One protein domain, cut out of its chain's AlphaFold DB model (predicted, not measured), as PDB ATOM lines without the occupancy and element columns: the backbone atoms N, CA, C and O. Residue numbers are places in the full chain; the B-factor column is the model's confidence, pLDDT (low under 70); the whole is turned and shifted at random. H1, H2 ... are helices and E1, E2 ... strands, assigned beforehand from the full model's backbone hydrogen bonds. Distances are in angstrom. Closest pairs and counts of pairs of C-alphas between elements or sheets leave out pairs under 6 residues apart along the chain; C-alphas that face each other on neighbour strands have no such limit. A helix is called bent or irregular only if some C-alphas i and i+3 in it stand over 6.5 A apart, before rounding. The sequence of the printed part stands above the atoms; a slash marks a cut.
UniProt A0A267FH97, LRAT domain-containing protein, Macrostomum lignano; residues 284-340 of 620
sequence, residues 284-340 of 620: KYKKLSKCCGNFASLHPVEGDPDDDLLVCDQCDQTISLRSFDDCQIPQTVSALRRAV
ATOM      1  N   LYS A 284     180.079 262.561 212.073       64.38
ATOM      2  CA  LYS A 284     181.354 261.835 211.965       64.38
ATOM      3  C   LYS A 284     182.093 261.579 213.290       64.38
ATOM      4  O   LYS A 284     182.858 260.629 213.373       64.38
ATOM      5  N   TYR A 285     181.851 262.355 214.348       69.75
ATOM      6  CA  TYR A 285     182.501 262.177 215.657       69.75
ATOM      7  C   TYR A 285     181.590 261.519 216.703       69.75
ATOM      8  O   TYR A 285     181.948 261.444 217.878       69.75
ATOM      9  N   LYS A 286     180.424 260.982 216.310       69.00
ATOM     10  CA  LYS A 286     179.526 260.261 217.234       69.00
ATOM     11  C   LYS A 286     180.218 259.100 217.960       69.00
ATOM     12  O   LYS A 286     179.837 258.795 219.086       69.00
ATOM     13  N   LYS A 287     181.246 258.472 217.373       69.00
ATOM     14  CA  LYS A 287     182.028 257.411 218.037       69.00
ATOM     15  C   LYS A 287     182.686 257.888 219.340       69.00
ATOM     16  O   LYS A 287     182.624 257.158 220.322       69.00
ATOM     17  N   LEU A 288     183.180 259.129 219.390       69.31
ATOM     18  CA  LEU A 288     183.729 259.745 220.609       69.31
ATOM     19  C   LEU A 288     182.653 259.967 221.684       69.31
ATOM     20  O   LEU A 288     182.935 259.905 222.874       69.31
ATOM     21  N   SER A 289     181.397 260.178 221.276       63.16
ATOM     22  CA  SER A 289     180.276 260.398 222.201       63.16
ATOM     23  C   SER A 289     179.716 259.122 222.845       63.16
ATOM     24  O   SER A 289     178.933 259.224 223.790       63.16
ATOM     25  N   LYS A 290     180.096 257.932 222.351       62.31
ATOM     26  CA  LYS A 290     179.550 256.647 222.821       62.31
ATOM     27  C   LYS A 290     180.092 256.199 224.179       62.31
ATOM     28  O   LYS A 290     179.408 255.426 224.834       62.31
ATOM     29  N   CYS A 291     181.270 256.665 224.596       57.12
ATOM     30  CA  CYS A 291     181.857 256.211 225.856       57.12
ATOM     31  C   CYS A 291     181.109 256.743 227.083       57.12
ATOM     32  O   CYS A 291     180.797 255.946 227.956       57.12
ATOM     33  N   CYS A 292     180.769 258.038 227.158       56.62
ATOM     34  CA  CYS A 292     180.286 258.610 228.425       56.62
ATOM     35  C   CYS A 292     179.433 259.888 228.286       56.62
ATOM     36  O   CYS A 292     179.583 260.821 229.065       56.62
ATOM     37  N   GLY A 293     178.529 259.951 227.303       57.03
ATOM     38  CA  GLY A 293     177.538 261.031 227.239       57.03
ATOM     39  C   GLY A 293     178.116 262.365 226.763       57.03
ATOM     40  O   GLY A 293     178.537 263.200 227.543       57.03
ATOM     41  N   ASN A 294     178.018 262.600 225.455       66.94
ATOM     42  CA  ASN A 294     178.317 263.867 224.780       66.94
ATOM     43  C   ASN A 294     179.791 264.341 224.855       66.94
ATOM     44  O   ASN A 294     180.442 264.424 225.885       66.94
ATOM     45  N   PHE A 295     180.308 264.744 223.702       71.62
ATOM     46  CA  PHE A 295     181.647 265.295 223.494       71.62
ATOM     47  C   PHE A 295     181.971 266.518 224.362       71.62
ATOM     48  O   PHE A 295     183.128 266.747 224.694       71.62
ATOM     49  N   ALA A 296     180.954 267.288 224.757       74.94
ATOM     50  CA  ALA A 296     181.106 268.430 225.659       74.94
ATOM     51  C   ALA A 296     181.542 268.064 227.089       74.94
ATOM     52  O   ALA A 296     181.842 268.965 227.863       74.94
ATOM     53  N   SER A 297     181.589 266.776 227.421       82.75
ATOM     54  CA  SER A 297     182.110 266.257 228.688       82.75
ATOM     55  C   SER A 297     183.561 265.773 228.594       82.75
ATOM     56  O   SER A 297     184.094 265.257 229.570       82.75
ATOM     57  N   LEU A 298     184.213 265.894 227.431       86.44
ATOM     58  CA  LEU A 298     185.598 265.455 227.227       86.44
ATOM     59  C   LEU A 298     186.584 266.613 227.391       86.44
ATOM     60  O   LEU A 298     186.443 267.647 226.733       86.44
ATOM     61  N   HIS A 299     187.606 266.401 228.214       89.44
ATOM     62  CA  HIS A 299     188.640 267.375 228.558       89.44
ATOM     63  C   HIS A 299     190.040 266.839 228.239       89.44
ATOM     64  O   HIS A 299     190.254 265.641 228.402       89.44
ATOM     65  N   PRO A 300     191.007 267.681 227.839       90.25
ATOM     66  CA  PRO A 300     192.410 267.284 227.746       90.25
ATOM     67  C   PRO A 300     192.947 266.794 229.095       90.25
ATOM     68  O   PRO A 300     192.586 267.327 230.151       90.25
ATOM     69  N   VAL A 301     193.847 265.814 229.047       89.69
ATOM     70  CA  VAL A 301     194.598 265.343 230.218       89.69
ATOM     71  C   VAL A 301     195.816 266.243 230.448       89.69
ATOM     72  O   VAL A 301     196.528 266.617 229.519       89.69
ATOM     73  N   GLU A 302     196.059 266.632 231.701       88.44
ATOM     74  CA  GLU A 302     197.231 267.440 232.042       88.44
ATOM     75  C   GLU A 302     198.526 266.634 231.879       88.44
ATOM     76  O   GLU A 302     198.649 265.531 232.405       88.44
ATOM     77  N   GLY A 303     199.521 267.235 231.219       84.56
ATOM     78  CA  GLY A 303     200.859 266.655 231.096       84.56
ATOM     79  C   GLY A 303     200.956 265.508 230.093       84.56
ATOM     80  O   GLY A 303     201.978 264.830 230.075       84.56
ATOM     81  N   ASP A 304     199.924 265.304 229.276       86.88
ATOM     82  CA  ASP A 304     199.948 264.362 228.166       86.88
ATOM     83  C   ASP A 304     200.960 264.817 227.093       86.88
ATOM     84  O   ASP A 304     200.755 265.865 226.471       86.88
ATOM     85  N   PRO A 305     202.074 264.086 226.892       80.81
ATOM     86  CA  PRO A 305     203.121 264.484 225.956       80.81
ATOM     87  C   PRO A 305     202.707 264.305 224.493       80.81
ATOM     88  O   PRO A 305     203.273 264.963 223.622       80.81
ATOM     89  N   ASP A 306     201.755 263.410 224.231       84.75
ATOM     90  CA  ASP A 306     201.324 263.024 222.890       84.75
ATOM     91  C   ASP A 306     200.131 263.855 222.389       84.75
ATOM     92  O   ASP A 306     199.777 263.763 221.209       84.75
ATOM     93  N   ASP A 307     199.547 264.682 223.269       84.56
ATOM     94  CA  ASP A 307     198.332 265.472 223.035       84.56
ATOM     95  C   ASP A 307     197.207 264.608 222.445       84.56
ATOM     96  O   ASP A 307     196.498 265.050 221.550       84.56
ATOM     97  N   ASP A 308     197.047 263.360 222.883       90.00
ATOM     98  CA  ASP A 308     196.075 262.397 222.356       90.00
ATOM     99  C   ASP A 308     195.094 261.871 223.416       90.00
ATOM    100  O   ASP A 308     194.164 261.140 223.074       90.00
ATOM    101  N   LEU A 309     195.238 262.260 224.682       91.19
ATOM    102  CA  LEU A 309     194.414 261.789 225.787       91.19
ATOM    103  C   LEU A 309     193.314 262.786 226.165       91.19
ATOM    104  O   LEU A 309     193.539 263.966 226.455       91.19
ATOM    105  N   LEU A 310     192.094 262.263 226.256       90.75
ATOM    106  CA  LEU A 310     190.925 262.943 226.798       90.75
ATOM    107  C   LEU A 310     190.427 262.224 228.051       90.75
ATOM    108  O   LEU A 310     190.509 261.006 228.145       90.75
ATOM    109  N   VAL A 311     189.846 262.956 228.991       90.94
ATOM    110  CA  VAL A 311     189.146 262.412 230.159       90.94
ATOM    111  C   VAL A 311     187.707 262.912 230.177       90.94
ATOM    112  O   VAL A 311     187.441 264.077 229.874       90.94
ATOM    113  N   CYS A 312     186.768 262.028 230.501       87.56
ATOM    114  CA  CYS A 312     185.363 262.390 230.625       87.56
ATOM    115  C   CYS A 312     185.014 262.878 232.037       87.56
ATOM    116  O   CYS A 312     185.310 262.187 233.008       87.56
ATOM    117  N   ASP A 313     184.304 264.005 232.148       85.00
ATOM    118  CA  ASP A 313     183.887 264.575 233.437       85.00
ATOM    119  C   ASP A 313     182.721 263.870 234.143       85.00
ATOM    120  O   ASP A 313     182.460 264.128 235.317       85.00
ATOM    121  N   GLN A 314     182.036 262.958 233.451       85.31
ATOM    122  CA  GLN A 314     180.914 262.203 234.012       85.31
ATOM    123  C   GLN A 314     181.341 260.846 234.573       85.31
ATOM    124  O   GLN A 314     180.797 260.399 235.580       85.31
ATOM    125  N   CYS A 315     182.281 260.175 233.903       86.44
ATOM    126  CA  CYS A 315     182.673 258.795 234.208       86.44
ATOM    127  C   CYS A 315     184.150 258.650 234.612       86.44
ATOM    128  O   CYS A 315     184.579 257.538 234.905       86.44
ATOM    129  N   ASP A 316     184.934 259.737 234.577       87.31
ATOM    130  CA  ASP A 316     186.387 259.768 234.817       87.31
ATOM    131  C   ASP A 316     187.217 258.839 233.896       87.31
ATOM    132  O   ASP A 316     188.409 258.635 234.119       87.31
ATOM    133  N   GLN A 317     186.624 258.277 232.834       88.38
ATOM    134  CA  GLN A 317     187.333 257.402 231.902       88.38
ATOM    135  C   GLN A 317     188.264 258.211 230.994       88.38
ATOM    136  O   GLN A 317     187.849 259.199 230.378       88.38
ATOM    137  N   THR A 318     189.507 257.744 230.867       90.50
ATOM    138  CA  THR A 318     190.474 258.248 229.888       90.50
ATOM    139  C   THR A 318     190.287 257.562 228.536       90.50
ATOM    140  O   THR A 318     190.119 256.344 228.455       90.50
ATOM    141  N   ILE A 319     190.330 258.347 227.467       88.88
ATOM    142  CA  ILE A 319     190.166 257.938 226.077       88.88
ATOM    143  C   ILE A 319     191.400 258.421 225.314       88.88
ATOM    144  O   ILE A 319     191.669 259.618 225.297       88.88
ATOM    145  N   SER A 320     192.119 257.511 224.657       90.38
ATOM    146  CA  SER A 320     193.172 257.881 223.703       90.38
ATOM    147  C   SER A 320     192.568 258.046 222.312       90.38
ATOM    148  O   SER A 320     191.876 257.155 221.814       90.38
ATOM    149  N   LEU A 321     192.840 259.172 221.660       85.44
ATOM    150  CA  LEU A 321     192.445 259.433 220.277       85.44
ATOM    151  C   LEU A 321     193.125 258.465 219.300       85.44
ATOM    152  O   LEU A 321     192.516 258.111 218.291       85.44
ATOM    153  N   ARG A 322     194.307 257.943 219.655       84.56
ATOM    154  CA  ARG A 322     195.015 256.897 218.900       84.56
ATOM    155  C   ARG A 322     194.338 255.535 218.926       84.56
ATOM    156  O   ARG A 322     194.610 254.705 218.068       84.56
ATOM    157  N   SER A 323     193.425 255.303 219.869       82.62
ATOM    158  CA  SER A 323     192.648 254.057 219.921       82.62
ATOM    159  C   SER A 323     191.549 253.969 218.855       82.62
ATOM    160  O   SER A 323     190.910 252.926 218.713       82.62
ATOM    161  N   PHE A 324     191.303 255.050 218.106       79.62
ATOM    162  CA  PHE A 324     190.325 255.058 217.028       79.62
ATOM    163  C   PHE A 324     191.009 254.836 215.675       79.62
ATOM    164  O   PHE A 324     191.637 255.743 215.137       79.62
ATOM    165  N   ASP A 325     190.752 253.678 215.063       69.38
ATOM    166  CA  ASP A 325     191.181 253.341 213.689       69.38
ATOM    167  C   ASP A 325     190.458 254.157 212.591       69.38
ATOM    168  O   ASP A 325     190.591 253.899 211.393       69.38
ATOM    169  N   ASP A 326     189.624 255.122 212.977       71.12
ATOM    170  CA  ASP A 326     188.845 255.932 212.050       71.12
ATOM    171  C   ASP A 326     189.693 257.099 211.537       71.12
ATOM    172  O   ASP A 326     189.935 258.065 212.262       71.12
ATOM    173  N   CYS A 327     190.096 257.041 210.265       64.62
ATOM    174  CA  CYS A 327     190.890 258.086 209.614       64.62
ATOM    175  C   CYS A 327     190.218 259.471 209.609       64.62
ATOM    176  O   CYS A 327     190.868 260.469 209.297       64.62
ATOM    177  N   GLN A 328     188.928 259.561 209.953       71.94
ATOM    178  CA  GLN A 328     188.216 260.828 210.086       71.94
ATOM    179  C   GLN A 328     188.350 261.464 211.472       71.94
ATOM    180  O   GLN A 328     188.069 262.660 211.594       71.94
ATOM    181  N   ILE A 329     188.735 260.705 212.507       78.06
ATOM    182  CA  ILE A 329     188.945 261.222 213.862       78.06
ATOM    183  C   ILE A 329     190.390 261.724 213.971       78.06
ATOM    184  O   ILE A 329     191.329 260.950 213.780       78.06
ATOM    185  N   PRO A 330     190.593 263.018 214.276       83.06
ATOM    186  CA  PRO A 330     191.928 263.541 214.503       83.06
ATOM    187  C   PRO A 330     192.613 262.833 215.669       83.06
ATOM    188  O   PRO A 330     191.998 262.585 216.702       83.06
ATOM    189  N   GLN A 331     193.899 262.552 215.486       85.31
ATOM    190  CA  GLN A 331     194.705 261.738 216.400       85.31
ATOM    191  C   GLN A 331     195.284 262.536 217.575       85.31
ATOM    192  O   GLN A 331     195.848 261.947 218.486       85.31
ATOM    193  N   THR A 332     195.134 263.865 217.558       84.00
ATOM    194  CA  THR A 332     195.512 264.745 218.667       84.00
ATOM    195  C   THR A 332     194.353 265.648 219.074       84.00
ATOM    196  O   THR A 332     193.495 265.996 218.253       84.00
ATOM    197  N   VAL A 333     194.330 266.066 220.337       82.38
ATOM    198  CA  VAL A 333     193.356 266.982 220.924       82.38
ATOM    199  C   VAL A 333     193.441 268.335 220.234       82.38
ATOM    200  O   VAL A 333     192.402 268.920 219.926       82.38
ATOM    201  N   SER A 334     194.636 268.813 219.885       78.12
ATOM    202  CA  SER A 334     194.810 270.044 219.108       78.12
ATOM    203  C   SER A 334     194.217 269.943 217.702       78.12
ATOM    204  O   SER A 334     193.537 270.869 217.246       78.12
ATOM    205  N   ALA A 335     194.413 268.823 217.001       77.94
ATOM    206  CA  ALA A 335     193.808 268.614 215.688       77.94
ATOM    207  C   ALA A 335     192.286 268.423 215.788       77.94
ATOM    208  O   ALA A 335     191.539 268.967 214.971       77.94
ATOM    209  N   LEU A 336     191.807 267.738 216.828       79.00
ATOM    210  CA  LEU A 336     190.387 267.587 217.138       79.00
ATOM    211  C   LEU A 336     189.735 268.942 217.429       79.00
ATOM    212  O   LEU A 336     188.684 269.258 216.865       79.00
ATOM    213  N   ARG A 337     190.412 269.789 218.210       75.25
ATOM    214  CA  ARG A 337     190.045 271.189 218.445       75.25
ATOM    215  C   ARG A 337     189.975 271.966 217.129       75.25
ATOM    216  O   ARG A 337     189.028 272.701 216.902       75.25
ATOM    217  N   ARG A 338     190.905 271.791 216.189       72.62
ATOM    218  CA  ARG A 338     190.803 272.457 214.870       72.62
ATOM    219  C   ARG A 338     189.638 271.928 214.022       72.62
ATOM    220  O   ARG A 338     189.011 272.692 213.284       72.62
ATOM    221  N   ALA A 339     189.347 270.633 214.109       71.69
ATOM    222  CA  ALA A 339     188.415 269.950 213.217       71.69
ATOM    223  C   ALA A 339     186.934 270.107 213.600       71.69
ATOM    224  O   ALA A 339     186.056 269.945 212.741       71.69
ATOM    225  N   VAL A 340     186.619 270.419 214.857       69.19
ATOM    226  CA  VAL A 340     185.246 270.711 215.296       69.19
ATOM    227  C   VAL A 340     184.904 272.170 214.954       69.19
ATOM    228  O   VAL A 340     184.995 273.089 215.761       69.19
TER     229      VAL A 340
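Overview. This is residues 284 to 340 of the 620 residues of the protein "LRAT domain-containing protein" of Macrostomum lignano (UniProt A0A267FH97). Picture a small sheet of three short strands, E1, E2 and E3, with the short helices H1 and H2 near its rim and much loop between. H2 only grazes the sheet, and the long loop of residues 321 to 332 leads from E3 to it. The 57 printed residues run H1, E1, E2, E3, H2; the sheet's order is E1, E2, E3, antiparallel. The class is mixed, helices and strands, with 23 residues in named elements, under half; the whole is compact, with a radius of gyration of the C-alphas of 10.3 A and spans of 26 by 26 by 18 A.

Arrangement. Start at inner strand E2, residues 309 to 312. Edge strand E1, residues 298 to 300, forms a hairpin with it at 141 degrees; look for N 299 and O 311, 2.9 A apart, within hydrogen-bond range. Edge strand E3, residues 318 to 320, forms the other hairpin at 145 degrees, with N 319 and O 310 at 2.7 A. The three make a meander, each strand the antiparallel neighbour of the one before. H2, residues 333 to 339, only grazes the sheet with residues 333 to 334; its closest C-alphas to E1 are those of Pro 300 and Val 333, 6.9 A. H1, residues 284 to 289, is not on the sheet and is apart from E2, E3 and H2. In H2 every O i to N i+4 pair is within hydrogen-bond range; in H1, 0 of 2 are, beside 2 of 3 O i to N i+3 pairs.

Along the chain. Find C-alpha 309 at (194.414, 261.789, 225.787); from there E2 runs 10.3 A. E1 spans 7.1 A and E3 6.8 A. H1 begins at C-alpha 284, (181.354, 261.835, 211.965), and spans 10.4 A; it is irregular, with C-alphas 284 and 287 7.5 A apart. H2 spans 9.6 A and ends at C-alpha 339, (188.415, 269.950, 213.217).

Size, cuts and confidence. The two C-alphas farthest apart, those of Lys 284 and Gly 303, are 27.7 A apart. The printed part has no cut; the link from E3 to H2 is long. Mean pLDDT of the printed part is 78.9; look for values under 70 at residues 284 to 294, 325, 327 and 340.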